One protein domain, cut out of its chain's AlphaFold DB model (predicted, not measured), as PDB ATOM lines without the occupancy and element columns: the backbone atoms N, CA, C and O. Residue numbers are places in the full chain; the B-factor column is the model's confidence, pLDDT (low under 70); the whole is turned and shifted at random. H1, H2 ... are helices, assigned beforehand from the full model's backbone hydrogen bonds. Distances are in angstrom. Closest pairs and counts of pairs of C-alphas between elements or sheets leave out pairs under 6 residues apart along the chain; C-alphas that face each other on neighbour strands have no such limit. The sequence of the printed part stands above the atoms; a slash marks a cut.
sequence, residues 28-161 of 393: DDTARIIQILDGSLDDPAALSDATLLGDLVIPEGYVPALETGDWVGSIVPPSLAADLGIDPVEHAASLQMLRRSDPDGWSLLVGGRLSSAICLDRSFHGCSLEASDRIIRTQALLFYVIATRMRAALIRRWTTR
ATOM      1  N   ASP A  28     -38.450  11.505   6.975       58.22
ATOM      2  CA  ASP A  28     -37.298  12.283   6.492       58.22
ATOM      3  C   ASP A  28     -36.682  13.216   7.553       58.22
ATOM      4  O   ASP A  28     -35.458  13.347   7.616       58.22
ATOM      5  N   ASP A  29     -37.494  13.856   8.404       63.00
ATOM      6  CA  ASP A  29     -36.980  14.758   9.449       63.00
ATOM      7  C   ASP A  29     -36.308  13.948  10.572       63.00
ATOM      8  O   ASP A  29     -35.259  14.348  11.076       63.00
ATOM      9  N   THR A  30     -36.825  12.756  10.890       63.97
ATOM     10  CA  THR A  30     -36.226  11.830  11.866       63.97
ATOM     11  C   THR A  30     -34.818  11.401  11.453       63.97
ATOM     12  O   THR A  30     -33.883  11.506  12.247       63.97
ATOM     13  N   ALA A  31     -34.634  10.973  10.198       61.97
ATOM     14  CA  ALA A  31     -33.322  10.574   9.685       61.97
ATOM     15  C   ALA A  31     -32.313  11.738   9.694       61.97
ATOM     16  O   ALA A  31     -31.138  11.546  10.001       61.97
ATOM     17  N   ARG A  32     -32.767  12.967   9.415       63.06
ATOM     18  CA  ARG A  32     -31.914  14.166   9.445       63.06
ATOM     19  C   ARG A  32     -31.571  14.627  10.860       63.06
ATOM     20  O   ARG A  32     -30.460  15.097  11.075       63.06
ATOM     21  N   ILE A  33     -32.479  14.482  11.826       65.19
ATOM     22  CA  ILE A  33     -32.181  14.735  13.245       65.19
ATOM     23  C   ILE A  33     -31.101  13.766  13.729       65.19
ATOM     24  O   ILE A  33     -30.149  14.202  14.368       65.19
ATOM     25  N   ILE A  34     -31.205  12.485  13.362       64.19
ATOM     26  CA  ILE A  34     -30.172  11.478  13.641       64.19
ATOM     27  C   ILE A  34     -28.833  11.911  13.038       64.19
ATOM     28  O   ILE A  34     -27.838  11.954  13.749       64.19
ATOM     29  N   GLN A  35     -28.811  12.361  11.781       62.22
ATOM     30  CA  GLN A  35     -27.582  12.873  11.167       62.22
ATOM     31  C   GLN A  35     -27.013  14.111  11.887       62.22
ATOM     32  O   GLN A  35     -25.799  14.262  11.968       62.22
ATOM     33  N   ILE A  36     -27.846  14.998  12.445       66.50
ATOM     34  CA  ILE A  36     -27.372  16.130  13.267       66.50
ATOM     35  C   ILE A  36     -26.761  15.640  14.580       66.50
ATOM     36  O   ILE A  36     -25.707  16.139  14.976       66.50
ATOM     37  N   LEU A  37     -27.419  14.691  15.251       61.88
ATOM     38  CA  LEU A  37     -26.945  14.089  16.501       61.88
ATOM     39  C   LEU A  37     -25.625  13.336  16.287       61.88
ATOM     40  O   LEU A  37     -24.711  13.458  17.097       61.88
ATOM     41  N   ASP A  38     -25.496  12.651  15.153       59.91
ATOM     42  CA  ASP A  38     -24.292  11.925  14.746       59.91
ATOM     43  C   ASP A  38     -23.210  12.854  14.152       59.91
ATOM     44  O   ASP A  38     -22.133  12.398  13.773       59.91
ATOM     45  N   GLY A  39     -23.481  14.162  14.035       57.12
ATOM     46  CA  GLY A  39     -22.556  15.147  13.466       57.12
ATOM     47  C   GLY A  39     -22.304  15.000  11.959       57.12
ATOM     48  O   GLY A  39     -21.363  15.597  11.445       57.12
ATOM     49  N   SER A  40     -23.131  14.224  11.256       53.66
ATOM     50  CA  SER A  40     -23.030  13.924   9.820       53.66
ATOM     51  C   SER A  40     -23.909  14.806   8.923       53.66
ATOM     52  O   SER A  40     -23.782  14.742   7.701       53.66
ATOM     53  N   LEU A  41     -24.791  15.643   9.491       52.50
ATOM     54  CA  LEU A  41     -25.546  16.631   8.714       52.50
ATOM     55  C   LEU A  41     -24.812  17.976   8.640       52.50
ATOM     56  O   LEU A  41     -24.730  18.712   9.625       52.50
ATOM     57  N   ASP A  42     -24.398  18.342   7.428       57.00
ATOM     58  CA  ASP A  42     -23.689  19.599   7.157       57.00
ATOM     59  C   ASP A  42     -24.582  20.856   7.222       57.00
ATOM     60  O   ASP A  42     -24.085  21.946   7.512       57.00
ATOM     61  N   ASP A  43     -25.896  20.749   6.957       65.12
ATOM     62  CA  ASP A  43     -26.800  21.915   6.929       65.12
ATOM     63  C   ASP A  43     -28.171  21.669   7.605       65.12
ATOM     64  O   ASP A  43     -29.116  21.201   6.957       65.12
ATOM     65  N   PRO A  44     -28.342  22.057   8.887       62.66
ATOM     66  CA  PRO A  44     -29.619  21.941   9.592       62.66
ATOM     67  C   PRO A  44     -30.752  22.777   8.974       62.66
ATOM     68  O   PRO A  44     -31.918  22.502   9.246       62.66
ATOM     69  N   ALA A  45     -30.472  23.744   8.088       62.91
ATOM     70  CA  ALA A  45     -31.515  24.531   7.417       62.91
ATOM     71  C   ALA A  45     -32.401  23.705   6.454       62.91
ATOM     72  O   ALA A  45     -33.384  24.228   5.918       62.91
ATOM     73  N   ALA A  46     -32.058  22.434   6.217       64.06
ATOM     74  CA  ALA A  46     -32.869  21.483   5.462       64.06
ATOM     75  C   ALA A  46     -34.102  20.963   6.235       64.06
ATOM     76  O   ALA A  46     -35.028  20.461   5.596       64.06
ATOM     77  N   LEU A  47     -34.131  21.087   7.567       64.94
ATOM     78  CA  LEU A  47     -35.252  20.673   8.424       64.94
ATOM     79  C   LEU A  47     -36.437  21.639   8.343       64.94
ATOM     80  O   LEU A  47     -36.245  22.821   8.057       64.94
ATOM     81  N   SER A  48     -37.654  21.160   8.628       61.97
ATOM     82  CA  SER A  48     -38.873  21.986   8.681       61.97
ATOM     83  C   SER A  48     -38.813  23.091   9.756       61.97
ATOM     84  O   SER A  48     -38.104  22.970  10.751       61.97
ATOM     85  N   ASP A  49     -39.572  24.188   9.578       60.84
ATOM     86  CA  ASP A  49     -39.640  25.273  10.578       60.84
ATOM     87  C   ASP A  49     -40.146  24.749  11.931       60.84
ATOM     88  O   ASP A  49     -39.679  25.210  12.967       60.84
ATOM     89  N   ALA A  50     -41.074  23.784  11.925       61.94
ATOM     90  CA  ALA A  50     -41.591  23.153  13.136       61.94
ATOM     91  C   ALA A  50     -40.493  22.381  13.877       61.94
ATOM     92  O   ALA A  50     -40.329  22.574  15.076       61.94
ATOM     93  N   THR A  51     -39.688  21.588  13.168       63.59
ATOM     94  CA  THR A  51     -38.545  20.874  13.755       63.59
ATOM     95  C   THR A  51     -37.476  21.846  14.259       63.59
ATOM     96  O   THR A  51     -36.938  21.679  15.347       63.59
ATOM     97  N   LEU A  52     -37.207  22.917  13.509       63.41
ATOM     98  CA  LEU A  52     -36.241  23.944  13.900       63.41
ATOM     99  C   LEU A  52     -36.714  24.845  15.050       63.41
ATOM    100  O   LEU A  52     -35.868  25.503  15.656       63.41
ATOM    101  N   LEU A  53     -38.025  24.910  15.324       63.16
ATOM    102  CA  LEU A  53     -38.662  25.612  16.453       63.16
ATOM    103  C   LEU A  53     -38.996  24.690  17.629       63.16
ATOM    104  O   LEU A  53     -39.238  25.180  18.728       63.16
ATOM    105  N   GLY A  54     -39.011  23.378  17.420       58.72
ATOM    106  CA  GLY A  54     -39.272  22.408  18.470       58.72
ATOM    107  C   GLY A  54     -38.156  22.385  19.509       58.72
ATOM    108  O   GLY A  54     -37.015  22.775  19.233       58.72
ATOM    109  N   ASP A  55     -38.480  21.933  20.714       61.62
ATOM    110  CA  ASP A  55     -37.458  21.437  21.631       61.62
ATOM    111  C   ASP A  55     -36.868  20.157  21.020       61.62
ATOM    112  O   ASP A  55     -37.599  19.386  20.394       61.62
ATOM    113  N   LEU A  56     -35.549  19.957  21.123       62.62
ATOM    114  CA  LEU A  56     -34.843  18.851  20.459       62.62
ATOM    115  C   LEU A  56     -35.552  17.511  20.740       62.62
ATOM    116  O   LEU A  56     -35.551  17.037  21.879       62.62
ATOM    117  N   VAL A  57     -36.147  16.909  19.704       57.69
ATOM    118  CA  VAL A  57     -36.817  15.603  19.789       57.69
ATOM    119  C   VAL A  57     -35.807  14.528  19.443       57.69
ATOM    120  O   VAL A  57     -35.404  14.400  18.289       57.69
ATOM    121  N   ILE A  58     -35.409  13.745  20.439       62.88
ATOM    122  CA  ILE A  58     -34.597  12.555  20.201       62.88
ATOM    123  C   ILE A  58     -35.554  11.420  19.827       62.88
ATOM    124  O   ILE A  58     -36.476  11.150  20.603       62.88
ATOM    125  N   PRO A  59     -35.404  10.797  18.644       55.75
ATOM    126  CA  PRO A  59     -36.324   9.761  18.194       55.75
ATOM    127  C   PRO A  59     -36.401   8.598  19.185       55.75
ATOM    128  O   PRO A  59     -35.379   8.160  19.723       55.75
ATOM    129  N   GLU A  60     -37.602   8.062  19.403       54.19
ATOM    130  CA  GLU A  60     -37.752   6.829  20.176       54.19
ATOM    131  C   GLU A  60     -36.977   5.692  19.499       54.19
ATOM    132  O   GLU A  60     -37.089   5.474  18.295       54.19
ATOM    133  N   GLY A  61     -36.148   4.989  20.273       50.62
ATOM    134  CA  GLY A  61     -35.287   3.928  19.751       50.62
ATOM    135  C   GLY A  61     -34.002   4.409  19.071       50.62
ATOM    136  O   GLY A  61     -33.278   3.572  18.533       50.62
ATOM    137  N   TYR A  62     -33.672   5.709  19.110       54.22
ATOM    138  CA  TYR A  62     -32.339   6.176  18.720       54.22
ATOM    139  C   TYR A  62     -31.273   5.517  19.605       54.22
ATOM    140  O   TYR A  62     -31.233   5.722  20.818       54.22
ATOM    141  N   VAL A  63     -30.406   4.726  18.971       55.78
ATOM    142  CA  VAL A  63     -29.196   4.172  19.577       55.78
ATOM    143  C   VAL A  63     -28.022   4.826  18.852       55.78
ATOM    144  O   VAL A  63     -27.778   4.484  17.693       55.78
ATOM    145  N   PRO A  64     -27.303   5.772  19.478       53.81
ATOM    146  CA  PRO A  64     -26.151   6.412  18.847       53.81
ATOM    147  C   PRO A  64     -25.104   5.365  18.436       53.81
ATOM    148  O   PRO A  64     -24.852   4.380  19.149       53.81
ATOM    149  N   ALA A  65     -24.467   5.590  17.287       52.34
ATOM    150  CA  ALA A  65     -23.416   4.713  16.786       52.34
ATOM    151  C   ALA A  65     -22.248   4.587  17.791       52.34
ATOM    152  O   ALA A  65     -21.964   5.489  18.586       52.34
ATOM    153  N   LEU A  66     -21.568   3.433  17.763       43.56
ATOM    154  CA  LEU A  66     -20.449   3.052  18.649       43.56
ATOM    155  C   LEU A  66     -19.271   4.045  18.655       43.56
ATOM    156  O   LEU A  66     -18.488   4.044  19.599       43.56
ATOM    157  N   GLU A  67     -19.178   4.907  17.644       52.09
ATOM    158  CA  GLU A  67     -18.081   5.853  17.405       52.09
ATOM    159  C   GLU A  67     -18.366   7.270  17.935       52.09
ATOM    160  O   GLU A  67     -17.738   8.244  17.529       52.09
ATOM    161  N   THR A  68     -19.273   7.403  18.905       48.97
ATOM    162  CA  THR A  68     -19.592   8.651  19.629       48.97
ATOM    163  C   THR A  68     -18.432   9.173  20.509       48.97
ATOM    164  O   THR A  68     -18.647   9.862  21.500       48.97
ATOM    165  N   GLY A  69     -17.176   8.887  20.157       45.56
ATOM    166  CA  GLY A  69     -16.000   9.518  20.759       45.56
ATOM    167  C   GLY A  69     -15.795  10.960  20.281       45.56
ATOM    168  O   GLY A  69     -15.545  11.835  21.103       45.56
ATOM    169  N   ASP A  70     -15.980  11.222  18.981       53.44
ATOM    170  CA  ASP A  70     -15.617  12.508  18.350       53.44
ATOM    171  C   ASP A  70     -16.801  13.448  18.053       53.44
ATOM    172  O   ASP A  70     -16.599  14.612  17.694       53.44
ATOM    173  N   TRP A  71     -18.050  13.003  18.238       57.91
ATOM    174  CA  TRP A  71     -19.238  13.819  17.922       57.91
ATOM    175  C   TRP A  71     -19.324  15.114  18.751       57.91
ATOM    176  O   TRP A  71     -19.778  16.145  18.267       57.91
ATOM    177  N   VAL A  72     -18.833  15.115  19.995       59.59
ATOM    178  CA  VAL A  72     -18.831  16.328  20.830       59.59
ATOM    179  C   VAL A  72     -17.903  17.395  20.234       59.59
ATOM    180  O   VAL A  72     -18.267  18.571  20.173       59.59
ATOM    181  N   GLY A  73     -16.731  16.977  19.742       58.31
ATOM    182  CA  GLY A  73     -15.760  17.850  19.080       58.31
ATOM    183  C   GLY A  73     -16.219  18.334  17.701       58.31
ATOM    184  O   GLY A  73     -15.874  19.447  17.304       58.31
ATOM    185  N   SER A  74     -17.044  17.555  16.992       60.97
ATOM    186  CA  SER A  74     -17.658  17.991  15.729       60.97
ATOM    187  C   SER A  74     -18.817  18.978  15.938       60.97
ATOM    188  O   SER A  74     -19.104  19.798  15.063       60.97
ATOM    189  N   ILE A  75     -19.463  18.956  17.109       64.94
ATOM    190  CA  ILE A  75     -20.602  19.829  17.429       64.94
ATOM    191  C   ILE A  75     -20.179  21.144  18.087       64.94
ATOM    192  O   ILE A  75     -20.801  22.180  17.815       64.94
ATOM    193  N   VAL A  76     -19.144  21.123  18.933       73.69
ATOM    194  CA  VAL A  76     -18.723  22.263  19.759       73.69
ATOM    195  C   VAL A  76     -17.253  22.602  19.484       73.69
ATOM    196  O   VAL A  76     -16.377  21.802  19.803       73.69
ATOM    197  N   PRO A  77     -16.921  23.796  18.951       76.75
ATOM    198  CA  PRO A  77     -15.523  24.180  18.787       76.75
ATOM    199  C   PRO A  77     -14.838  24.361  20.157       76.75
ATOM    200  O   PRO A  77     -15.496  24.793  21.110       76.75
ATOM    201  N   PRO A  78     -13.509  24.155  20.263       79.56
ATOM    202  CA  PRO A  78     -12.794  24.164  21.546       79.56
ATOM    203  C   PRO A  78     -12.996  25.432  22.384       79.56
ATOM    204  O   PRO A  78     -13.097  25.385  23.606       79.56
ATOM    205  N   SER A  79     -13.090  26.588  21.727       79.44
ATOM    206  CA  SER A  79     -13.272  27.871  22.403       79.44
ATOM    207  C   SER A  79     -14.672  28.051  23.002       79.44
ATOM    208  O   SER A  79     -14.794  28.677  24.053       79.44
ATOM    209  N   LEU A  80     -15.705  27.475  22.376       82.25
ATOM    210  CA  LEU A  80     -17.059  27.430  22.930       82.25
ATOM    211  C   LEU A  80     -17.162  26.375  24.033       82.25
ATOM    212  O   LEU A  80     -17.798  26.632  25.048       82.25
ATOM    213  N   ALA A  81     -16.505  25.223  23.866       84.75
ATOM    214  CA  ALA A  81     -16.436  24.199  24.905       84.75
ATOM    215  C   ALA A  81     -15.835  24.779  26.198       84.75
ATOM    216  O   ALA A  81     -16.424  24.636  27.268       84.75
ATOM    217  N   ALA A  82     -14.751  25.556  26.083       85.69
ATOM    218  CA  ALA A  82     -14.158  26.277  27.206       85.69
ATOM    219  C   ALA A  82     -15.112  27.312  27.837       85.69
ATOM    220  O   ALA A  82     -15.214  27.375  29.059       85.69
ATOM    221  N   ASP A  83     -15.838  28.100  27.031       86.44
ATOM    222  CA  ASP A  83     -16.808  29.088  27.539       86.44
ATOM    223  C   ASP A  83     -17.990  28.450  28.284       86.44
ATOM    224  O   ASP A  83     -18.525  29.046  29.218       86.44
ATOM    225  N   LEU A  84     -18.403  27.248  27.868       87.00
ATOM    226  CA  LEU A  84     -19.511  26.501  28.471       87.00
ATOM    227  C   LEU A  84     -19.064  25.586  29.625       87.00
ATOM    228  O   LEU A  84     -19.907  25.054  30.354       87.00
ATOM    229  N   GLY A  85     -17.752  25.410  29.816       87.06
ATOM    230  CA  GLY A  85     -17.198  24.456  30.776       87.06
ATOM    231  C   GLY A  85     -17.550  23.014  30.409       87.06
ATOM    232  O   GLY A  85     -18.029  22.264  31.259       87.06
ATOM    233  N   ILE A  86     -17.392  22.672  29.128       86.38
ATOM    234  CA  ILE A  86     -17.520  21.320  28.583       86.38
ATOM    235  C   ILE A  86     -16.108  20.800  28.324       86.38
ATOM    236  O   ILE A  86     -15.346  21.446  27.603       86.38
ATOM    237  N   ASP A  87     -15.791  19.625  28.859       85.50
ATOM    238  CA  ASP A  87     -14.644  18.827  28.428       85.50
ATOM    239  C   ASP A  87     -15.160  17.689  27.525       85.50
ATOM    240  O   ASP A  87     -15.745  16.719  28.020       85.50
ATOM    241  N   PRO A  88     -15.004  17.804  26.188       77.62
ATOM    242  CA  PRO A  88     -15.481  16.795  25.248       77.62
ATOM    243  C   PRO A  88     -14.862  15.414  25.474       77.62
ATOM    244  O   PRO A  88     -15.536  14.405  25.270       77.62
ATOM    245  N   VAL A  89     -13.595  15.372  25.893       80.75
ATOM    246  CA  VAL A  89     -12.832  14.132  26.057       80.75
ATOM    247  C   VAL A  89     -13.276  13.420  27.331       80.75
ATOM    248  O   VAL A  89     -13.576  12.225  27.291       80.75
ATOM    249  N   GLU A  90     -13.383  14.154  28.444       82.94
ATOM    250  CA  GLU A  90     -13.898  13.621  29.712       82.94
ATOM    251  C   GLU A  90     -15.333  13.105  29.548       82.94
ATOM    252  O   GLU A  90     -15.659  12.006  30.010       82.94
ATOM    253  N   HIS A  91     -16.190  13.857  28.848       82.75
ATOM    254  CA  HIS A  91     -17.583  13.465  28.630       82.75
ATOM    255  C   HIS A  91     -17.705  12.219  27.753       82.75
ATOM    256  O   HIS A  91     -18.433  11.291  28.103       82.75
ATOM    257  N   ALA A  92     -16.957  12.147  26.649       78.12
ATOM    258  CA  ALA A  92     -16.947  10.971  25.781       78.12
ATOM    259  C   ALA A  92     -16.475   9.714  26.529       78.12
ATOM    260  O   ALA A  92     -17.106   8.659  26.431       78.12
ATOM    261  N   ALA A  93     -15.410   9.827  27.330       79.31
ATOM    262  CA  ALA A  93     -14.927   8.730  28.165       79.31
ATOM    263  C   ALA A  93     -15.975   8.302  29.207       79.31
ATOM    264  O   ALA A  93     -16.224   7.107  29.390       79.31
ATOM    265  N   SER A  94     -16.645   9.272  29.833       80.50
ATOM    266  CA  SER A  94     -17.703   9.031  30.817       80.50
ATOM    267  C   SER A  94     -18.915   8.328  30.198       80.50
ATOM    268  O   SER A  94     -19.409   7.348  30.755       80.50
ATOM    269  N   LEU A  95     -19.351   8.744  29.005       78.50
ATOM    270  CA  LEU A  95     -20.428   8.080  28.265       78.50
ATOM    271  C   LEU A  95     -20.055   6.651  27.855       78.50
ATOM    272  O   LEU A  95     -20.892   5.754  27.944       78.50
ATOM    273  N   GLN A  96     -18.810   6.406  27.431       78.12
ATOM    274  CA  GLN A  96     -18.340   5.054  27.109       78.12
ATOM    275  C   GLN A  96     -18.314   4.146  28.342       78.12
ATOM    276  O   GLN A  96     -18.682   2.972  28.253       78.12
ATOM    277  N   MET A  97     -17.891   4.679  29.489       78.56
ATOM    278  CA  MET A  97     -17.909   3.956  30.757       78.56
ATOM    279  C   MET A  97     -19.344   3.629  31.181       78.56
ATOM    280  O   MET A  97     -19.634   2.470  31.493       78.56
ATOM    281  N   LEU A  98     -20.250   4.610  31.127       77.81
ATOM    282  CA  LEU A  98     -21.671   4.420  31.418       77.81
ATOM    283  C   LEU A  98     -22.291   3.364  30.515       77.81
ATOM    284  O   LEU A  98     -22.918   2.444  31.011       77.81
ATOM    285  N   ARG A  99     -22.026   3.393  29.207       78.56
ATOM    286  CA  ARG A  99     -22.552   2.385  28.276       78.56
ATOM    287  C   ARG A  99     -22.206   0.947  28.674       78.56
ATOM    288  O   ARG A  99     -22.990   0.038  28.420       78.56
ATOM    289  N   ARG A 100     -21.013   0.726  29.236       78.75
ATOM    290  CA  ARG A 100     -20.543  -0.610  29.646       78.75
ATOM    291  C   ARG A 100     -21.086  -1.035  31.007       78.75
ATOM    292  O   ARG A 100     -21.252  -2.228  31.226       78.75
ATOM    293  N   SER A 101     -21.278  -0.080  31.910       76.62
ATOM    294  CA  SER A 101     -21.610  -0.335  33.316       76.62
ATOM    295  C   SER A 101     -23.102  -0.188  33.616       76.62
ATOM    296  O   SER A 101     -23.647  -1.000  34.347       76.62
ATOM    297  N   ASP A 102     -23.773   0.787  33.010       77.38
ATOM    298  CA  ASP A 102     -25.200   1.071  33.143       77.38
ATOM    299  C   ASP A 102     -25.821   1.428  31.770       77.38
ATOM    300  O   ASP A 102     -25.975   2.606  31.419       77.38
ATOM    301  N   PRO A 103     -26.164   0.411  30.956       77.75
ATOM    302  CA  PRO A 103     -26.746   0.610  29.629       77.75
ATOM    303  C   PRO A 103     -28.085   1.361  29.649       77.75
ATOM    304  O   PRO A 103     -28.379   2.104  28.709       77.75
ATOM    305  N   ASP A 104     -28.877   1.190  30.710       77.88
ATOM    306  CA  ASP A 104     -30.192   1.819  30.854       77.88
ATOM    307  C   ASP A 104     -30.041   3.316  31.141       77.88
ATOM    308  O   ASP A 104     -30.636   4.152  30.455       77.88
ATOM    309  N   GLY A 105     -29.171   3.667  32.091       77.75
ATOM    310  CA  GLY A 105     -28.816   5.052  32.385       77.75
ATOM    311  C   GLY A 105     -28.196   5.770  31.183       77.75
ATOM    312  O   GLY A 105     -28.582   6.894  30.851       77.75
ATOM    313  N   TRP A 106     -27.297   5.094  30.464       79.25
ATOM    314  CA  TRP A 106     -26.735   5.597  29.210       79.25
ATOM    315  C   TRP A 106     -27.814   5.864  28.148       79.25
ATOM    316  O   TRP A 106     -27.821   6.929  27.528       79.25
ATOM    317  N   SER A 107     -28.748   4.926  27.965       75.88
ATOM    318  CA  SER A 107     -29.841   5.041  26.992       75.88
ATOM    319  C   SER A 107     -30.745   6.240  27.289       75.88
ATOM    320  O   SER A 107     -31.136   6.974  26.382       75.88
ATOM    321  N   LEU A 108     -31.030   6.506  28.564       77.69
ATOM    322  CA  LEU A 108     -31.851   7.649  28.971       77.69
ATOM    323  C   LEU A 108     -31.133   8.987  28.798       77.69
ATOM    324  O   LEU A 108     -31.754   9.948  28.340       77.69
ATOM    325  N   LEU A 109     -29.834   9.037  29.107       78.50
ATOM    326  CA  LEU A 109     -28.997  10.217  28.893       78.50
ATOM    327  C   LEU A 109     -28.943  10.605  27.418       78.50
ATOM    328  O   LEU A 109     -29.254  11.744  27.065       78.50
ATOM    329  N   VAL A 110     -28.585   9.660  26.545       75.06
ATOM    330  CA  VAL A 110     -28.498   9.947  25.108       75.06
ATOM    331  C   VAL A 110     -29.886  10.107  24.484       75.06
ATOM    332  O   VAL A 110     -30.058  10.910  23.575       75.06
ATOM    333  N   GLY A 111     -30.897   9.421  25.018       70.31
ATOM    334  CA  GLY A 111     -32.297   9.538  24.620       70.31
ATOM    335  C   GLY A 111     -33.005  10.819  25.079       70.31
ATOM    336  O   GLY A 111     -34.191  10.976  24.799       70.31
ATOM    337  N   GLY A 112     -32.330  11.728  25.796       73.06
ATOM    338  CA  GLY A 112     -32.900  13.028  26.178       73.06
ATOM    339  C   GLY A 112     -33.887  12.978  27.342       73.06
ATOM    340  O   GLY A 112     -34.591  13.957  27.588       73.06
ATOM    341  N   ARG A 113     -33.939  11.856  28.067       77.19
ATOM    342  CA  ARG A 113     -34.792  11.627  29.243       77.19
ATOM    343  C   ARG A 113     -33.987  11.872  30.518       77.19
ATOM    344  O   ARG A 113     -33.739  10.960  31.306       77.19
ATOM    345  N   LEU A 114     -33.531  13.113  30.693       80.19
ATOM    346  CA  LEU A 114     -32.590  13.457  31.760       80.19
ATOM    347  C   LEU A 114     -33.236  13.392  33.146       80.19
ATOM    348  O   LEU A 114     -32.566  12.984  34.086       80.19
ATOM    349  N   SER A 115     -34.531  13.697  33.283       78.38
ATOM    350  CA  SER A 115     -35.238  13.534  34.566       78.38
ATOM    351  C   SER A 115     -35.263  12.071  35.025       78.38
ATOM    352  O   SER A 115     -34.969  11.762  36.181       78.38
ATOM    353  N   SER A 116     -35.522  11.154  34.086       76.69
ATOM    354  CA  SER A 116     -35.490   9.714  34.330       76.69
ATOM    355  C   SER A 116     -34.075   9.246  34.683       76.69
ATOM    356  O   SER A 116     -33.915   8.465  35.618       76.69
ATOM    357  N   ALA A 117     -33.047   9.772  34.008       76.50
ATOM    358  CA  ALA A 117     -31.649   9.500  34.353       76.50
ATOM    359  C   ALA A 117     -31.289  10.008  35.767       76.50
ATOM    360  O   ALA A 117     -30.673   9.278  36.537       76.50
ATOM    361  N   ILE A 118     -31.745  11.209  36.146       77.44
ATOM    362  CA  ILE A 118     -31.588  11.779  37.497       77.44
ATOM    363  C   ILE A 118     -32.287  10.907  38.554       77.44
ATOM    364  O   ILE A 118     -31.768  10.729  39.657       77.44
ATOM    365  N   CYS A 119     -33.467  10.365  38.239       69.31
ATOM    366  CA  CYS A 119     -34.272   9.570  39.172       69.31
ATOM    367  C   CYS A 119     -33.786   8.123  39.335       69.31
ATOM    368  O   CYS A 119     -33.966   7.544  40.407       69.31
ATOM    369  N   LEU A 120     -33.195   7.533  38.293       63.78
ATOM    370  CA  LEU A 120     -32.622   6.183  38.344       63.78
ATOM    371  C   LEU A 120     -31.274   6.122  39.054       63.78
ATOM    372  O   LEU A 120     -30.814   5.028  39.378       63.78
ATOM    373  N   ASP A 121     -30.668   7.277  39.319       62.41
ATOM    374  CA  ASP A 121     -29.343   7.403  39.904       62.41
ATOM    375  C   ASP A 121     -29.293   6.886  41.351       62.41
ATOM    376  O   ASP A 121     -29.341   7.626  42.335       62.41
ATOM    377  N   ARG A 122     -29.158   5.567  41.483       52.78
ATOM    378  CA  ARG A 122     -28.515   4.920  42.622       52.78
ATOM    379  C   ARG A 122     -27.023   4.855  42.326       52.78
ATOM    380  O   ARG A 122     -26.500   3.763  42.142       52.78
ATOM    381  N   SER A 123     -26.368   6.019  42.242       54.19
ATOM    382  CA  SER A 123     -24.931   6.181  41.981       54.19
ATOM    383  C   SER A 123     -24.454   5.282  40.846       54.19
ATOM    384  O   SER A 123     -23.988   4.186  41.153       54.19
ATOM    385  N   PHE A 124     -24.599   5.707  39.580       56.66
ATOM    386  CA  PHE A 124     -24.094   5.010  38.376       56.66
ATOM    387  C   PHE A 124     -22.928   4.054  38.699       56.66
ATOM    388  O   PHE A 124     -21.790   4.491  38.821       56.66
ATOM    389  N   HIS A 125     -23.224   2.778  38.978       50.78
ATOM    390  CA  HIS A 125     -22.268   1.740  39.400       50.78
ATOM    391  C   HIS A 125     -21.073   2.213  40.276       50.78
ATOM    392  O   HIS A 125     -19.930   1.822  40.048       50.78
ATOM    393  N   GLY A 126     -21.324   3.037  41.304       55.97
ATOM    394  CA  GLY A 126     -20.299   3.517  42.246       55.97
ATOM    395  C   GLY A 126     -19.670   4.881  41.925       55.97
ATOM    396  O   GLY A 126     -18.744   5.295  42.621       55.97
ATOM    397  N   CYS A 127     -20.163   5.607  40.918       61.97
ATOM    398  CA  CYS A 127     -19.828   7.020  40.731       61.97
ATOM    399  C   CYS A 127     -20.410   7.882  41.862       61.97
ATOM    400  O   CYS A 127     -21.519   7.641  42.342       61.97
ATOM    401  N   SER A 128     -19.676   8.921  42.270       73.50
ATOM    402  CA  SER A 128     -20.223   9.927  43.182       73.50
ATOM    403  C   SER A 128     -21.387  10.672  42.521       73.50
ATOM    404  O   SER A 128     -21.452  10.797  41.295       73.50
ATOM    405  N   LEU A 129     -22.285  11.214  43.344       75.00
ATOM    406  CA  LEU A 129     -23.396  12.050  42.878       75.00
ATOM    407  C   LEU A 129     -22.897  13.245  42.042       75.00
ATOM    408  O   LEU A 129     -23.465  13.556  41.003       75.00
ATOM    409  N   GLU A 130     -21.761  13.831  42.423       78.56
ATOM    410  CA  GLU A 130     -21.113  14.913  41.669       78.56
ATOM    411  C   GLU A 130     -20.673  14.489  40.257       78.56
ATOM    412  O   GLU A 130     -20.777  15.270  39.310       78.56
ATOM    413  N   ALA A 131     -20.172  13.260  40.096       77.50
ATOM    414  CA  ALA A 131     -19.760  12.745  38.792       77.50
ATOM    415  C   ALA A 131     -20.978  12.485  37.892       77.50
ATOM    416  O   ALA A 131     -20.951  12.822  36.709       77.50
ATOM    417  N   SER A 132     -22.062  11.955  38.464       79.31
ATOM    418  CA  SER A 132     -23.352  11.778  37.788       79.31
ATOM    419  C   SER A 132     -23.914  13.110  37.277       79.31
ATOM    420  O   SER A 132     -24.182  13.261  36.080       79.31
ATOM    421  N   ASP A 133     -23.989  14.115  38.153       84.06
ATOM    422  CA  ASP A 133     -24.509  15.441  37.810       84.06
ATOM    423  C   ASP A 133     -23.659  16.115  36.726       84.06
ATOM    424  O   ASP A 133     -24.206  16.740  35.818       84.06
ATOM    425  N   ARG A 134     -22.333  15.928  36.741       84.94
ATOM    426  CA  ARG A 134     -21.440  16.452  35.694       84.94
ATOM    427  C   ARG A 134     -21.755  15.873  34.314       84.94
ATOM    428  O   ARG A 134     -21.747  16.619  33.330       84.94
ATOM    429  N   ILE A 135     -22.046  14.575  34.230       85.38
ATOM    430  CA  ILE A 135     -22.385  13.908  32.965       85.38
ATOM    431  C   ILE A 135     -23.751  14.390  32.470       85.38
ATOM    432  O   ILE A 135     -23.883  14.768  31.303       85.38
ATOM    433  N   ILE A 136     -24.749  14.442  33.356       86.94
ATOM    434  CA  ILE A 136     -26.105  14.916  33.041       86.94
ATOM    435  C   ILE A 136     -26.063  16.372  32.565       86.94
ATOM    436  O   ILE A 136     -26.615  16.701  31.513       86.94
ATOM    437  N   ARG A 137     -25.347  17.233  33.297       89.12
ATOM    438  CA  ARG A 137     -25.111  18.639  32.954       89.12
ATOM    439  C   ARG A 137     -24.488  18.780  31.573       89.12
ATOM    440  O   ARG A 137     -24.974  19.556  30.754       89.12
ATOM    441  N   THR A 138     -23.415  18.038  31.307       87.56
ATOM    442  CA  THR A 138     -22.716  18.120  30.020       87.56
ATOM    443  C   THR A 138     -23.611  17.640  28.882       87.56
ATOM    444  O   THR A 138     -23.686  18.299  27.849       87.56
ATOM    445  N   GLN A 139     -24.387  16.573  29.088       85.81
ATOM    446  CA  GLN A 139     -25.338  16.088  28.090       85.81
ATOM    447  C   GLN A 139     -26.456  17.105  27.800       85.81
ATOM    448  O   GLN A 139     -26.738  17.393  26.635       85.81
ATOM    449  N   ALA A 140     -27.045  17.706  28.839       87.88
ATOM    450  CA  ALA A 140     -28.039  18.772  28.700       87.88
ATOM    451  C   ALA A 140     -27.481  19.977  27.927       87.88
ATOM    452  O   ALA A 140     -28.153  20.531  27.056       87.88
ATOM    453  N   LEU A 141     -26.232  20.363  28.207       88.31
ATOM    454  CA  LEU A 141     -25.553  21.444  27.498       88.31
ATOM    455  C   LEU A 141     -25.355  21.120  26.017       88.31
ATOM    456  O   LEU A 141     -25.566  21.995  25.180       88.31
ATOM    457  N   LEU A 142     -25.005  19.880  25.669       84.06
ATOM    458  CA  LEU A 142     -24.869  19.474  24.269       84.06
ATOM    459  C   LEU A 142     -26.208  19.526  23.529       84.06
ATOM    460  O   LEU A 142     -26.265  20.067  22.425       84.06
ATOM    461  N   PHE A 143     -27.299  19.075  24.151       83.94
ATOM    462  CA  PHE A 143     -28.639  19.248  23.580       83.94
ATOM    463  C   PHE A 143     -29.003  20.723  23.399       83.94
ATOM    464  O   PHE A 143     -29.531  21.099  22.350       83.94
ATOM    465  N   TYR A 144     -28.643  21.577  24.358       87.81
ATOM    466  CA  TYR A 144     -28.837  23.021  24.246       87.81
ATOM    467  C   TYR A 144     -28.030  23.630  23.096       87.81
ATOM    468  O   TYR A 144     -28.555  24.451  22.341       87.81
ATOM    469  N   VAL A 145     -26.775  23.212  22.902       86.12
ATOM    470  CA  VAL A 145     -25.951  23.651  21.766       86.12
ATOM    471  C   VAL A 145     -26.604  23.254  20.442       86.12
ATOM    472  O   VAL A 145     -26.714  24.090  19.542       86.12
ATOM    473  N   ILE A 146     -27.077  22.013  20.316       80.88
ATOM    474  CA  ILE A 146     -27.740  21.524  19.100       80.88
ATOM    475  C   ILE A 146     -29.028  22.310  18.831       80.88
ATOM    476  O   ILE A 146     -29.211  22.821  17.725       80.88
ATOM    477  N   ALA A 147     -29.879  22.490  19.844       83.69
ATOM    478  CA  ALA A 147     -31.090  23.300  19.733       83.69
ATOM    479  C   ALA A 147     -30.763  24.748  19.323       83.69
ATOM    480  O   ALA A 147     -31.412  25.316  18.444       83.69
ATOM    481  N   THR A 148     -29.689  25.328  19.869       87.62
ATOM    482  CA  THR A 148     -29.218  26.670  19.489       87.62
ATOM    483  C   THR A 148     -28.786  26.717  18.023       87.62
ATOM    484  O   THR A 148     -29.131  27.661  17.308       87.62
ATOM    485  N   ARG A 149     -28.080  25.691  17.532       82.94
ATOM    486  CA  ARG A 149     -27.703  25.576  16.113       82.94
ATOM    487  C   ARG A 149     -28.932  25.464  15.210       82.94
ATOM    488  O   ARG A 149     -28.963  26.114  14.167       82.94
ATOM    489  N   MET A 150     -29.956  24.712  15.618       78.00
ATOM    490  CA  MET A 150     -31.234  24.632  14.899       78.00
ATOM    491  C   MET A 150     -31.936  26.001  14.849       78.00
ATOM    492  O   MET A 150     -32.321  26.452  13.769       78.00
ATOM    493  N   ARG A 151     -32.008  26.735  15.967       84.56
ATOM    494  CA  ARG A 151     -32.561  28.105  15.988       84.56
ATOM    495  C   ARG A 151     -31.755  29.076  15.120       84.56
ATOM    496  O   ARG A 151     -32.332  29.915  14.432       84.56
ATOM    497  N   ALA A 152     -30.432  28.952  15.080       85.25
ATOM    498  CA  ALA A 152     -29.602  29.760  14.189       85.25
ATOM    499  C   ALA A 152     -29.851  29.415  12.705       85.25
ATOM    500  O   ALA A 152     -29.959  30.310  11.864       85.25
ATOM    501  N   ALA A 153     -30.019  28.132  12.376       77.19
ATOM    502  CA  ALA A 153     -30.390  27.689  11.033       77.19
ATOM    503  C   ALA A 153     -31.781  28.188  10.618       77.19
ATOM    504  O   ALA A 153     -31.988  28.538   9.456       77.19
ATOM    505  N   LEU A 154     -32.710  28.300  11.567       75.00
ATOM    506  CA  LEU A 154     -34.017  28.913  11.354       75.00
ATOM    507  C   LEU A 154     -33.906  30.400  11.016       75.00
ATOM    508  O   LEU A 154     -34.516  30.847  10.049       75.00
ATOM    509  N   ILE A 155     -33.077  31.152  11.748       77.62
ATOM    510  CA  ILE A 155     -32.789  32.560  11.435       77.62
ATOM    511  C   ILE A 155     -32.254  32.674  10.002       77.62
ATOM    512  O   ILE A 155     -32.780  33.454   9.211       77.62
ATOM    513  N   ARG A 156     -31.264  31.850   9.627       75.12
ATOM    514  CA  ARG A 156     -30.740  31.788   8.249       75.12
ATOM    515  C   ARG A 156     -31.824  31.438   7.232       75.12
ATOM    516  O   ARG A 156     -31.879  32.001   6.138       75.12
ATOM    517  N   ARG A 157     -32.682  30.475   7.551       66.19
ATOM    518  CA  ARG A 157     -33.769  30.072   6.663       66.19
ATOM    519  C   ARG A 157     -34.731  31.231   6.455       66.19
ATOM    520  O   ARG A 157     -35.069  31.514   5.316       66.19
ATOM    521  N   TRP A 158     -35.103  31.954   7.502       66.31
ATOM    522  CA  TRP A 158     -35.952  33.133   7.379       66.31
ATOM    523  C   TRP A 158     -35.270  34.277   6.624       66.31
ATOM    524  O   TRP A 158     -35.945  34.945   5.850       66.31
ATOM    525  N   THR A 159     -33.949  34.475   6.742       62.25
ATOM    526  CA  THR A 159     -33.245  35.491   5.931       62.25
ATOM    527  C   THR A 159     -33.147  35.131   4.450       62.25
ATOM    528  O   THR A 159     -33.191  36.023   3.606       62.25
ATOM    529  N   THR A 160     -33.008  33.844   4.115       54.62
ATOM    530  CA  THR A 160     -32.732  33.380   2.738       54.62
ATOM    531  C   THR A 160     -33.956  32.836   1.999       54.62
ATOM    532  O   THR A 160     -33.981  32.825   0.767       54.62
ATOM    533  N   ARG A 161     -34.974  32.373   2.727       49.81
ATOM    534  CA  ARG A 161     -36.202  31.758   2.212       49.81
ATOM    535  C   ARG A 161     -37.414  32.422   2.868       49.81
ATOM    536  O   ARG A 161     -37.937  31.916   3.858       49.81
TER     537      ARG A 161
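This is residues 28 to 161 of the 393 residues of an uncharacterized protein of Sphingomonas sp. Leaf231 (UniProt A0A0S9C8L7). One long helix, H8, runs along the length of the domain, and seven shorter helices gather along one side of it, curving partly round it. H5, H6 and H7 fold back and forth beside the first half of H8, H3 and H4 lie by its middle, and H1 and H2, joined by long loops, lie toward its last half. The printed part has 134 residues with eight named helices, H1 to H8 in chain order, and no named strand; its class is all helix. It is compact, with a radius of gyration of the C-alphas of 15.2 A, and elongated, with spans of 51 by 32 by 24 A.

H8, residues 129 to 160, is 46.4 A long, from C-alpha 129 at (-23.396, 12.050, 42.878) to C-alpha 160 at (-32.732, 33.380, 2.738). Before it come H7, residues 114 to 120, H6, residues 103 to 110, and H5, residues 88 to 101, which is 19.9 A long. H4 is residues 78 to 84, H3 residues 71 to 75 and H2 residues 49 to 53. H1, residues 28 to 37, is 14.5 A long and begins at C-alpha 28 at (-37.298, 12.283, 6.492).

H8 is the hub, touching H2, H3, H5, H6 and H7. With residues 133 to 140 alone it touches H7, at a shallow tilt of 18 degrees, opposite ways; the closest C-alphas, of Leu 114 and Ile 136, are 6.8 A apart. H7 and H8 form a helical hairpin, as do H6 and H7, which touch at a shallow tilt of 22 degrees, with the C-alphas of Gly 105 and Ala 117 closest at 5.6 A. H5 and H6 are a third hairpin, at a shallow tilt of 33 degrees, only just short of steep; their closest C-alphas, of Arg 99 and Trp 106, are 5.4 A apart. H5 touches H8 at a steep tilt of 59 degrees, closest at the C-alphas of His 91 and Ile 135, 6.5 A. The helix packing is part aligned, part crossed: 3 of 5 touching pairs with a tilt are shallow. H3 only just touches H8, with 3 pairs of C-alphas within 8 A, closest at Ile 75 and Ile 146, 7.5 A. H4 and H8 are close but not clearly touching, with the C-alphas of Leu 84 and Leu 141 closest at 7.9 A. H2 touches H8 at residues 147 to 154 alone, with the C-alphas of Leu 52 and Met 150 closest at 5.2 A. H1 and H8 are close but not clearly touching, closest at the C-alphas of Leu 37 and Ile 146, 7.9 A. H1 and H5 are apart. In each of the eight helices every O i to N i+4 pair is within hydrogen-bond range.

The C-alphas farthest apart, of Gly 126 and Arg 161, are 51.5 A from each other. The printed part has no cut. The links H1 to H2, 11 residues, and H2 to H3, 17 residues, are long. The mean pLDDT of the printed part is 70.6; residues 28 to 75, 119 to 127 and 157 to 161 are under 70.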